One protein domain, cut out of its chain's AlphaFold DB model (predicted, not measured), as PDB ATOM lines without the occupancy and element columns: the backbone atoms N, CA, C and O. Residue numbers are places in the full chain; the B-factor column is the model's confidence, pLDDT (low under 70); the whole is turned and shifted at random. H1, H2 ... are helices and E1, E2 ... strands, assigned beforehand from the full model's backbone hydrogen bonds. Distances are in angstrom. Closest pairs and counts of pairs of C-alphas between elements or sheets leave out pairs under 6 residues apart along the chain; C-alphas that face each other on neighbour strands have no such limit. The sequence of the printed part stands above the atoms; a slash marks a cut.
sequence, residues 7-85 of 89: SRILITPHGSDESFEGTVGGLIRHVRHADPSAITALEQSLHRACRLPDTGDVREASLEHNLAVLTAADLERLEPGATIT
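This is residues 7 to 85 of the 89 residues of an uncharacterized protein of Micrococcus sp. HSID17245 (UniProt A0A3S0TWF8). A small three-stranded sheet makes one end of the domain, with H1 and H4 beside its strands on the same face; H1 and H2 form a corner, and H2 leads away from the sheet. The loop with the short H3 makes the far end, and residues 62 to 71 return from it to H4. The 79 printed residues include four named helices and three named strands, in the order E1 E2 H1 H2 H3 H4 E3; the sheet, E2 E1 E3, is antiparallel and the class mixed. The whole is compact, with a radius of gyration of the C-alphas of 12.8 A, yet only just elongated, spanning 44 by 22 by 21 A.

E1, residues 8 to 13, is the inner strand and forms a hairpin with E2, residues 20 to 23; N 11 and O 20 are 2.8 A apart, within hydrogen-bond range. H1, residues 24 to 34, is on the sheet at a height of 6.9 A. It touches residues 38 to 39 of H2, residues 36 to 48, at a steep tilt of 56 degrees, opposite ways; the closest C-alphas are those of Arg 32 and Ile 39, 6.1 A. H3, residues 58 to 61, touches no helix. H4, residues 72 to 76, is on the same face as H1, at a height of 5.9 A. E3, residues 82 to 85, is antiparallel to E1, with N 10 and O 85 at 2.8 A. Every O i to N i+4 pair is within hydrogen-bond range in H1, H2 and H4; H3 is too short for one.

E1 begins at C-alpha 8 (133.929, 118.005, 127.344) and is 16.4 A long; H1 is 15.3 A and H2 18.7 A. E3 ends at C-alpha 85 (125.510, 120.062, 127.169).

The C-alphas farthest apart, of Asp 17 and Gly 56, are 44.4 A apart. The printed part has no cut, no link is long, and no printed residue is under 70 in pLDDT.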
ATOM      1  N   SER A   7     137.381 120.806 125.716       94.75
ATOM      2  CA  SER A   7     136.160 120.990 126.501       94.75
ATOM      3  C   SER A   7     135.210 119.824 126.256       94.75
ATOM      4  O   SER A   7     134.889 119.515 125.103       94.75
ATOM      5  N   ARG A   8     134.804 119.172 127.344       96.12
ATOM      6  CA  ARG A   8     133.929 118.005 127.344       96.12
ATOM      7  C   ARG A   8     132.497 118.429 127.082       96.12
ATOM      8  O   ARG A   8     132.002 119.414 127.640       96.12
ATOM      9  N   ILE A   9     131.836 117.659 126.233       95.88
ATOM     10  CA  ILE A   9     130.438 117.845 125.877       95.88
ATOM     11  C   ILE A   9     129.702 116.517 125.983       95.88
ATOM     12  O   ILE A   9     130.281 115.452 125.762       95.88
ATOM     13  N   LEU A  10     128.419 116.601 126.294       96.06
ATOM     14  CA  LEU A  10     127.478 115.501 126.199       96.06
ATOM     15  C   LEU A  10     126.523 115.790 125.043       96.06
ATOM     16  O   LEU A  10     125.953 116.879 124.981       96.06
ATOM     17  N   ILE A  11     126.375 114.829 124.137       94.81
ATOM     18  CA  ILE A  11     125.513 114.914 122.961       94.81
ATOM     19  C   ILE A  11     124.352 113.948 123.170       94.81
ATOM     20  O   ILE A  11     124.565 112.740 123.292       94.81
ATOM     21  N   THR A  12     123.131 114.470 123.194       94.75
ATOM     22  CA  THR A  12     121.904 113.679 123.337       94.75
ATOM     23  C   THR A  12     121.075 113.825 122.061       94.75
ATOM     24  O   THR A  12     120.486 114.890 121.845       94.75
ATOM     25  N   PRO A  13     121.030 112.804 121.186       92.19
ATOM     26  CA  PRO A  13     120.180 112.833 120.000       92.19
ATOM     27  C   PRO A  13     118.694 112.942 120.366       92.19
ATOM     28  O   PRO A  13     118.245 112.412 121.381       92.19
ATOM     29  N   HIS A  14     117.901 113.598 119.525       89.06
ATOM     30  CA  HIS A  14     116.468 113.740 119.749       89.06
ATOM     31  C   HIS A  14     115.768 112.378 119.741       89.06
ATOM     32  O   HIS A  14     115.946 111.577 118.824       89.06
ATOM     33  N   GLY A  15     114.949 112.132 120.765       85.69
ATOM     34  CA  GLY A  15     114.246 110.860 120.942       85.69
ATOM     35  C   GLY A  15     115.128 109.714 121.445       85.69
ATOM     36  O   GLY A  15     114.653 108.582 121.488       85.69
ATOM     37  N   SER A  16     116.380 109.992 121.821       86.75
ATOM     38  CA  SER A  16     117.277 109.039 122.474       86.75
ATOM     39  C   SER A  16     117.344 109.310 123.975       86.75
ATOM     40  O   SER A  16     117.558 110.449 124.389       86.75
ATOM     41  N   ASP A  17     117.234 108.252 124.779       84.94
ATOM     42  CA  ASP A  17     117.574 108.290 126.210       84.94
ATOM     43  C   ASP A  17     119.087 108.108 126.437       84.94
ATOM     44  O   ASP A  17     119.612 108.386 127.517       84.94
ATOM     45  N   GLU A  18     119.813 107.657 125.409       91.62
ATOM     46  CA  GLU A  18     121.264 107.516 125.437       91.62
ATOM     47  C   GLU A  18     121.952 108.819 125.037       91.62
ATOM     48  O   GLU A  18     121.535 109.515 124.105       91.62
ATOM     49  N   SER A  19     123.037 109.125 125.745       92.44
ATOM     50  CA  SER A  19     123.888 110.282 125.494       92.44
ATOM     51  C   SER A  19     125.332 109.847 125.290       92.44
ATOM     52  O   SER A  19     125.811 108.917 125.941       92.44
ATOM     53  N   PHE A  20     126.038 110.557 124.418       92.44
ATOM     54  CA  PHE A  20     127.423 110.272 124.063       92.44
ATOM     55  C   PHE A  20     128.330 111.373 124.588       92.44
ATOM     56  O   PHE A  20     128.077 112.558 124.374       92.44
ATOM     57  N   GLU A  21     129.401 110.984 125.270       95.25
ATOM     58  CA  GLU A  21     130.424 111.934 125.682       95.25
ATOM     59  C   GLU A  21     131.428 112.167 124.547       95.25
ATOM     60  O   GLU A  21     131.886 111.231 123.889       95.25
ATOM     61  N   GLY A  22     131.797 113.426 124.340       94.44
ATOM     62  CA  GLY A  22     132.810 113.825 123.378       94.44
ATOM     63  C   GLY A  22     133.523 115.103 123.795       94.44
ATOM     64  O   GLY A  22     133.412 115.582 124.924       94.44
ATOM     65  N   THR A  23     134.263 115.681 122.855       95.88
ATOM     66  CA  THR A  23     134.886 116.997 123.023       95.88
ATOM     67  C   THR A  23     134.454 117.931 121.905       95.88
ATOM     68  O   THR A  23     134.127 117.477 120.808       95.88
ATOM     69  N   VAL A  24     134.508 119.244 122.146       94.94
ATOM     70  CA  VAL A  24     134.227 120.259 121.111       94.94
ATOM     71  C   VAL A  24     135.097 120.040 119.868       94.94
ATOM     72  O   VAL A  24     134.601 120.074 118.744       94.94
ATOM     73  N   GLY A  25     136.393 119.762 120.051       94.38
ATOM     74  CA  GLY A  25     137.298 119.491 118.934       94.38
ATOM     75  C   GLY A  25     136.967 118.188 118.202       94.38
ATOM     76  O   GLY A  25     137.075 118.127 116.978       94.38
ATOM     77  N   GLY A  26     136.534 117.159 118.938       95.06
ATOM     78  CA  GLY A  26     136.060 115.901 118.367       95.06
ATOM     79  C   GLY A  26     134.822 116.100 117.498       95.06
ATOM     80  O   GLY A  26     134.800 115.624 116.365       95.06
ATOM     81  N   LEU A  27     133.849 116.871 117.990       94.38
ATOM     82  CA  LEU A  27     132.630 117.201 117.257       94.38
ATOM     83  C   LEU A  27     132.931 117.974 115.970       94.38
ATOM     84  O   LEU A  27     132.524 117.559 114.891       94.38
ATOM     85  N   ILE A  28     133.700 119.062 116.061       94.62
ATOM     86  CA  ILE A  28     134.037 119.884 114.888       94.62
ATOM     87  C   ILE A  28     134.774 119.056 113.839       94.62
ATOM     88  O   ILE A  28     134.482 119.169 112.651       94.62
ATOM     89  N   ARG A  29     135.699 118.186 114.259       94.00
ATOM     90  CA  ARG A  29     136.402 117.289 113.340       94.00
ATOM     91  C   ARG A  29     135.463 116.268 112.701       94.00
ATOM     92  O   ARG A  29     135.593 116.013 111.505       94.00
ATOM     93  N   HIS A  30     134.554 115.684 113.480       94.00
ATOM     94  CA  HIS A  30     133.556 114.741 112.980       94.00
ATOM     95  C   HIS A  30     132.686 115.394 111.903       94.00
ATOM     96  O   HIS A  30     132.663 114.919 110.768       94.00
ATOM     97  N   VAL A  31     132.076 116.537 112.221       94.06
ATOM     98  CA  VAL A  31     131.201 117.272 111.302       94.06
ATOM     99  C   VAL A  31     131.983 117.786 110.100       94.06
ATOM    100  O   VAL A  31     131.517 117.643 108.984       94.06
ATOM    101  N   ARG A  32     133.223 118.266 110.254       94.00
ATOM    102  CA  ARG A  32     134.053 118.655 109.099       94.00
ATOM    103  C   ARG A  32     134.259 117.506 108.108       94.00
ATOM    104  O   ARG A  32     134.363 117.752 106.909       94.00
ATOM    105  N   HIS A  33     134.379 116.273 108.597       94.25
ATOM    106  CA  HIS A  33     134.532 115.098 107.739       94.25
ATOM    107  C   HIS A  33     133.200 114.604 107.162       94.25
ATOM    108  O   HIS A  33     133.186 114.171 106.013       94.25
ATOM    109  N   ALA A  34     132.108 114.665 107.928       94.62
ATOM    110  CA  ALA A  34     130.790 114.199 107.498       94.62
ATOM    111  C   ALA A  34     130.047 115.222 106.615       94.62
ATOM    112  O   ALA A  34     129.499 114.860 105.577       94.62
ATOM    113  N   ASP A  35     130.071 116.493 107.011       94.88
ATOM    114  CA  ASP A  35     129.446 117.635 106.346       94.88
ATOM    115  C   ASP A  35     130.298 118.924 106.505       94.88
ATOM    116  O   ASP A  35     130.065 119.760 107.387       94.88
ATOM    117  N   PRO A  36     131.290 119.148 105.624       92.94
ATOM    118  CA  PRO A  36     132.106 120.364 105.661       92.94
ATOM    119  C   PRO A  36     131.299 121.648 105.391       92.94
ATOM    120  O   PRO A  36     131.754 122.747 105.738       92.94
ATOM    121  N   SER A  37     130.113 121.539 104.778       94.62
ATOM    122  CA  SER A  37     129.264 122.693 104.484       94.62
ATOM    123  C   SER A  37     128.632 123.270 105.751       94.62
ATOM    124  O   SER A  37     128.575 124.494 105.884       94.62
ATOM    125  N   ALA A  38     128.286 122.424 106.728       94.19
ATOM    126  CA  ALA A  38     127.800 122.849 108.040       94.19
ATOM    127  C   ALA A  38     128.840 123.691 108.801       94.19
ATOM    128  O   ALA A  38     128.505 124.743 109.346       94.19
ATOM    129  N   ILE A  39     130.119 123.291 108.765       94.50
ATOM    130  CA  ILE A  39     131.211 124.075 109.370       94.50
ATOM    131  C   ILE A  39     131.336 125.441 108.696       94.50
ATOM    132  O   ILE A  39     131.386 126.464 109.377       94.50
ATOM    133  N   THR A  40     131.330 125.463 107.362       93.06
ATOM    134  CA  THR A  40     131.458 126.705 106.585       93.06
ATOM    135  C   THR A  40     130.280 127.647 106.854       93.06
ATOM    136  O   THR A  40     130.458 128.854 107.016       93.06
ATOM    137  N   ALA A  41     129.060 127.108 106.934       94.44
ATOM    138  CA  ALA A  41     127.859 127.875 107.246       94.44
ATOM    139  C   ALA A  41     127.913 128.466 108.664       94.44
ATOM    140  O   ALA A  41     127.550 129.631 108.858       94.44
ATOM    141  N   LEU A  42     128.409 127.699 109.642       94.94
ATOM    142  CA  LEU A  42     128.608 128.194 111.000       94.94
ATOM    143  C   LEU A  42     129.666 129.306 111.040       94.94
ATOM    144  O   LEU A  42     129.396 130.360 111.611       94.94
ATOM    145  N   GLU A  43     130.820 129.120 110.390       93.50
ATOM    146  CA  GLU A  43     131.871 130.145 110.276       93.50
ATOM    147  C   GLU A  43     131.302 131.458 109.715       93.50
ATOM    148  O   GLU A  43     131.413 132.513 110.345       93.50
ATOM    149  N   GLN A  44     130.580 131.397 108.593       92.81
ATOM    150  CA  GLN A  44     129.930 132.572 108.004       92.81
ATOM    151  C   GLN A  44     128.908 133.221 108.946       92.81
ATOM    152  O   GLN A  44     128.835 134.449 109.031       92.81
ATOM    153  N   SER A  45     128.112 132.421 109.664       94.31
ATOM    154  CA  SER A  45     127.158 132.944 110.645       94.31
ATOM    155  C   SER A  45     127.861 133.672 111.791       94.31
ATOM    156  O   SER A  45     127.349 134.685 112.265       94.31
ATOM    157  N   LEU A  46     129.009 133.173 112.249       94.62
ATOM    158  CA  LEU A  46     129.760 133.778 113.345       94.62
ATOM    159  C   LEU A  46     130.478 135.062 112.916       94.62
ATOM    160  O   LEU A  46     130.489 136.018 113.692       94.62
ATOM    161  N   HIS A  47     130.993 135.135 111.684       92.88
ATOM    162  CA  HIS A  47     131.496 136.391 111.111       92.88
ATOM    163  C   HIS A  47     130.391 137.448 111.017       92.88
ATOM    164  O   HIS A  47     130.576 138.576 111.468       92.88
ATOM    165  N   ARG A  48     129.201 137.079 110.517       93.00
ATOM    166  CA  ARG A  48     128.046 137.997 110.448       93.00
ATOM    167  C   ARG A  48     127.587 138.485 111.821       93.00
ATOM    168  O   ARG A  48     127.074 139.592 111.928       93.00
ATOM    169  N   ALA A  49     127.765 137.668 112.857       93.81
ATOM    170  CA  ALA A  49     127.481 138.031 114.243       93.81
ATOM    171  C   ALA A  49     128.641 138.779 114.934       93.81
ATOM    172  O   ALA A  49     128.558 139.026 116.135       93.81
ATOM    173  N   CYS A  50     129.722 139.099 114.212       92.44
ATOM    174  CA  CYS A  50     130.942 139.727 114.732       92.44
ATOM    175  C   CYS A  50     131.598 138.956 115.895       92.44
ATOM    176  O   CYS A  50     132.230 139.554 116.764       92.44
ATOM    177  N   ARG A  51     131.435 137.626 115.930       93.56
ATOM    178  CA  ARG A  51     132.032 136.742 116.947       93.56
ATOM    179  C   ARG A  51     133.351 136.134 116.490       93.56
ATOM    180  O   ARG A  51     134.198 135.864 117.331       93.56
ATOM    181  N   LEU A  52     133.516 135.920 115.186       92.12
ATOM    182  CA  LEU A  52     134.810 135.593 114.590       92.12
ATOM    183  C   LEU A  52     135.461 136.858 114.023       92.12
ATOM    184  O   LEU A  52     134.747 137.702 113.470       92.12
ATOM    185  N   PRO A  53     136.792 136.993 114.141       87.06
ATOM    186  CA  PRO A  53     137.509 138.124 113.577       87.06
ATOM    187  C   PRO A  53     137.443 138.081 112.045       87.06
ATOM    188  O   PRO A  53     137.649 137.038 111.434       87.06
ATOM    189  N   ASP A  54     137.137 139.218 111.422       84.31
ATOM    190  CA  ASP A  54     137.163 139.383 109.965       84.31
ATOM    191  C   ASP A  54     138.545 139.917 109.556       84.31
ATOM    192  O   ASP A  54     138.762 141.124 109.431       84.31
ATOM    193  N   THR A  55     139.530 139.013 109.493       84.19
ATOM    194  CA  THR A  55     140.925 139.324 109.144       84.19
ATOM    195  C   THR A  55     141.310 138.657 107.827       84.19
ATOM    196  O   THR A  55     140.729 137.657 107.410       84.19
ATOM    197  N   GLY A  56     142.334 139.197 107.159       81.81
ATOM    198  CA  GLY A  56     142.907 138.564 105.965       81.81
ATOM    199  C   GLY A  56     143.677 137.266 106.254       81.81
ATOM    200  O   GLY A  56     144.085 136.589 105.311       81.81
ATOM    201  N   ASP A  57     143.890 136.917 107.529       87.56
ATOM    202  CA  ASP A  57     144.516 135.657 107.930       87.56
ATOM    203  C   ASP A  57     143.445 134.580 108.138       87.56
ATOM    204  O   ASP A  57     142.724 134.549 109.134       87.56
ATOM    205  N   VAL A  58     143.382 133.643 107.191       83.25
ATOM    206  CA  VAL A  58     142.429 132.524 107.195       83.25
ATOM    207  C   VAL A  58     142.550 131.660 108.455       83.25
ATOM    208  O   VAL A  58     141.559 131.077 108.894       83.25
ATOM    209  N   ARG A  59     143.741 131.554 109.060       85.31
ATOM    210  CA  ARG A  59     143.933 130.759 110.282       85.31
ATOM    211  C   ARG A  59     143.312 131.458 111.480       85.31
ATOM    212  O   ARG A  59     142.622 130.803 112.255       85.31
ATOM    213  N   GLU A  60     143.533 132.763 111.606       85.50
ATOM    214  CA  GLU A  60     142.938 133.571 112.674       85.50
ATOM    215  C   GLU A  60     141.427 133.717 112.514       85.50
ATOM    216  O   GLU A  60     140.729 133.811 113.514       85.50
ATOM    217  N   ALA A  61     140.912 133.695 111.284       81.69
ATOM    218  CA  ALA A  61     139.482 133.759 110.995       81.69
ATOM    219  C   ALA A  61     138.749 132.413 111.186       81.69
ATOM    220  O   ALA A  61     137.523 132.390 111.266       81.69
ATOM    221  N   SER A  62     139.462 131.284 111.274       86.56
ATOM    222  CA  SER A  62     138.828 129.960 111.321       86.56
ATOM    223  C   SER A  62     138.203 129.634 112.680       86.56
ATOM    224  O   SER A  62     138.744 129.952 113.745       86.56
ATOM    225  N   LEU A  63     137.098 128.884 112.642       88.44
ATOM    226  CA  LEU A  63     136.422 128.338 113.818       88.44
ATOM    227  C   LEU A  63     137.370 127.576 114.749       88.44
ATOM    228  O   LEU A  63     137.304 127.737 115.965       88.44
ATOM    229  N   GLU A  64     138.268 126.762 114.190       86.88
ATOM    230  CA  GLU A  64     139.168 125.895 114.965       86.88
ATOM    231  C   GLU A  64     140.137 126.682 115.848       86.88
ATOM    232  O   GLU A  64     140.548 126.195 116.903       86.88
ATOM    233  N   HIS A  65     140.481 127.904 115.439       88.44
ATOM    234  CA  HIS A  65     141.346 128.790 116.208       88.44
ATOM    235  C   HIS A  65     140.578 129.600 117.263       88.44
ATOM    236  O   HIS A  65     141.163 130.069 118.235       88.44
ATOM    237  N   ASN A  66     139.255 129.704 117.122       90.62
ATOM    238  CA  ASN A  66     138.403 130.590 117.912       90.62
ATOM    239  C   ASN A  66     137.327 129.838 118.701       90.62
ATOM    240  O   ASN A  66     136.270 130.386 118.990       90.62
ATOM    241  N   LEU A  67     137.572 128.589 119.099       91.69
ATOM    242  CA  LEU A  67     136.580 127.765 119.809       91.69
ATOM    243  C   LEU A  67     136.003 128.423 121.069       91.69
ATOM    244  O   LEU A  67     134.854 128.167 121.417       91.69
ATOM    245  N   ALA A  68     136.769 129.306 121.711       91.25
ATOM    246  CA  ALA A  68     136.341 130.074 122.877       91.25
ATOM    247  C   ALA A  68     135.118 130.961 122.615       91.25
ATOM    248  O   ALA A  68     134.421 131.317 123.563       91.25
ATOM    249  N   VAL A  69     134.854 131.313 121.353       91.19
ATOM    250  CA  VAL A  69     133.697 132.130 120.990       91.19
ATOM    251  C   VAL A  69     132.424 131.307 120.914       91.19
ATOM    252  O   VAL A  69     131.370 131.924 120.887       91.19
ATOM    253  N   LEU A  70     132.483 129.969 120.867       92.94
ATOM    254  CA  LEU A  70     131.319 129.104 120.665       92.94
ATOM    255  C   LEU A  70     130.428 128.994 121.903       92.94
ATOM    256  O   LEU A  70     130.883 129.071 123.043       92.94
ATOM    257  N   THR A  71     129.140 128.770 121.659       92.81
ATOM    258  CA  THR A  71     128.130 128.452 122.677       92.81
ATOM    259  C   THR A  71     127.557 127.061 122.429       92.81
ATOM    260  O   THR A  71     127.712 126.517 121.336       92.81
ATOM    261  N   ALA A  72     126.840 126.501 123.408       92.25
ATOM    262  CA  ALA A  72     126.110 125.244 123.227       92.25
ATOM    263  C   ALA A  72     125.190 125.285 121.991       92.25
ATOM    264  O   ALA A  72     125.250 124.385 121.164       92.25
ATOM    265  N   ALA A  73     124.456 126.384 121.789       93.25
ATOM    266  CA  ALA A  73     123.565 126.553 120.639       93.25
ATOM    267  C   ALA A  73     124.296 126.548 119.282       93.25
ATOM    268  O   ALA A  73     123.733 126.125 118.273       93.25
ATOM    269  N   ASP A  74     125.548 127.013 119.224       94.62
ATOM    270  CA  ASP A  74     126.348 126.914 117.996       94.62
ATOM    271  C   ASP A  74     126.770 125.470 117.721       94.62
ATOM    272  O   ASP A  74     126.789 125.052 116.567       94.62
ATOM    273  N   LEU A  75     127.082 124.705 118.771       93.81
ATOM    274  CA  LEU A  75     127.407 123.286 118.648       93.81
ATOM    275  C   LEU A  75     126.168 122.483 118.225       93.81
ATOM    276  O   LEU A  75     126.273 121.624 117.359       93.81
ATOM    277  N   GLU A  76     124.991 122.785 118.776       94.88
ATOM    278  CA  GLU A  76     123.722 122.132 118.405       94.88
ATOM    279  C   GLU A  76     123.356 122.365 116.935       94.88
ATOM    280  O   GLU A  76     122.763 121.507 116.290       94.88
ATOM    281  N   ARG A  77     123.753 123.504 116.356       93.62
ATOM    282  CA  ARG A  77     123.592 123.751 114.914       93.62
ATOM    283  C   ARG A  77     124.446 122.830 114.044       93.62
ATOM    284  O   ARG A  77     124.101 122.650 112.880       93.62
ATOM    285  N   LEU A  78     125.545 122.291 114.574       92.25
ATOM    286  CA  LEU A  78     126.396 121.329 113.865       92.25
ATOM    287  C   LEU A  78     125.830 119.907 113.902       92.25
ATOM    288  O   LEU A  78     126.145 119.121 113.016       92.25
ATOM    289  N   GLU A  79     124.975 119.599 114.877       88.81
ATOM    290  CA  GLU A  79     124.283 118.313 115.016       88.81
ATOM    291  C   GLU A  79     122.768 118.552 115.083       88.81
ATOM    292  O   GLU A  79     122.180 118.546 116.170       88.81
ATOM    293  N   PRO A  80     122.109 118.813 113.938       84.81
ATOM    294  CA  PRO A  80     120.687 119.121 113.915       84.81
ATOM    295  C   PRO A  80     119.861 118.021 114.584       84.81
ATOM    296  O   PRO A  80     119.880 116.862 114.173       84.81
ATOM    297  N   GLY A  81     119.092 118.404 115.602       86.12
ATOM    298  CA  GLY A  81     118.301 117.456 116.378       86.12
ATOM    299  C   GLY A  81     119.080 116.764 117.493       86.12
ATOM    300  O   GLY A  81     118.565 115.811 118.055       86.12
ATOM    301  N   ALA A  82     120.274 117.220 117.864       92.19
ATOM    302  CA  ALA A  82     120.898 116.859 119.131       92.19
ATOM    303  C   ALA A  82     120.836 118.034 120.116       92.19
ATOM    304  O   ALA A  82     120.902 119.198 119.730       92.19
ATOM    305  N   THR A  83     120.715 117.719 121.404       94.81
ATOM    306  CA  THR A  83     120.981 118.671 122.491       94.81
ATOM    307  C   THR A  83     122.431 118.514 122.922       94.81
ATOM    308  O   THR A  83     122.895 117.383 123.100       94.81
ATOM    309  N   ILE A  84     123.149 119.627 123.100       94.56
ATOM    310  CA  ILE A  84     124.559 119.600 123.507       94.56
ATOM    311  C   ILE A  84     124.728 120.299 124.847       94.56
ATOM    312  O   ILE A  84     124.524 121.501 124.986       94.56
ATOM    313  N   THR A  85     125.182 119.538 125.840       94.44
ATOM    314  CA  THR A  85     125.510 120.062 127.169       94.44
ATOM    315  C   THR A  85     127.019 120.190 127.316       94.44
ATOM    316  O   THR A  85     127.751 119.225 127.114       94.44
TER     317      THR A  85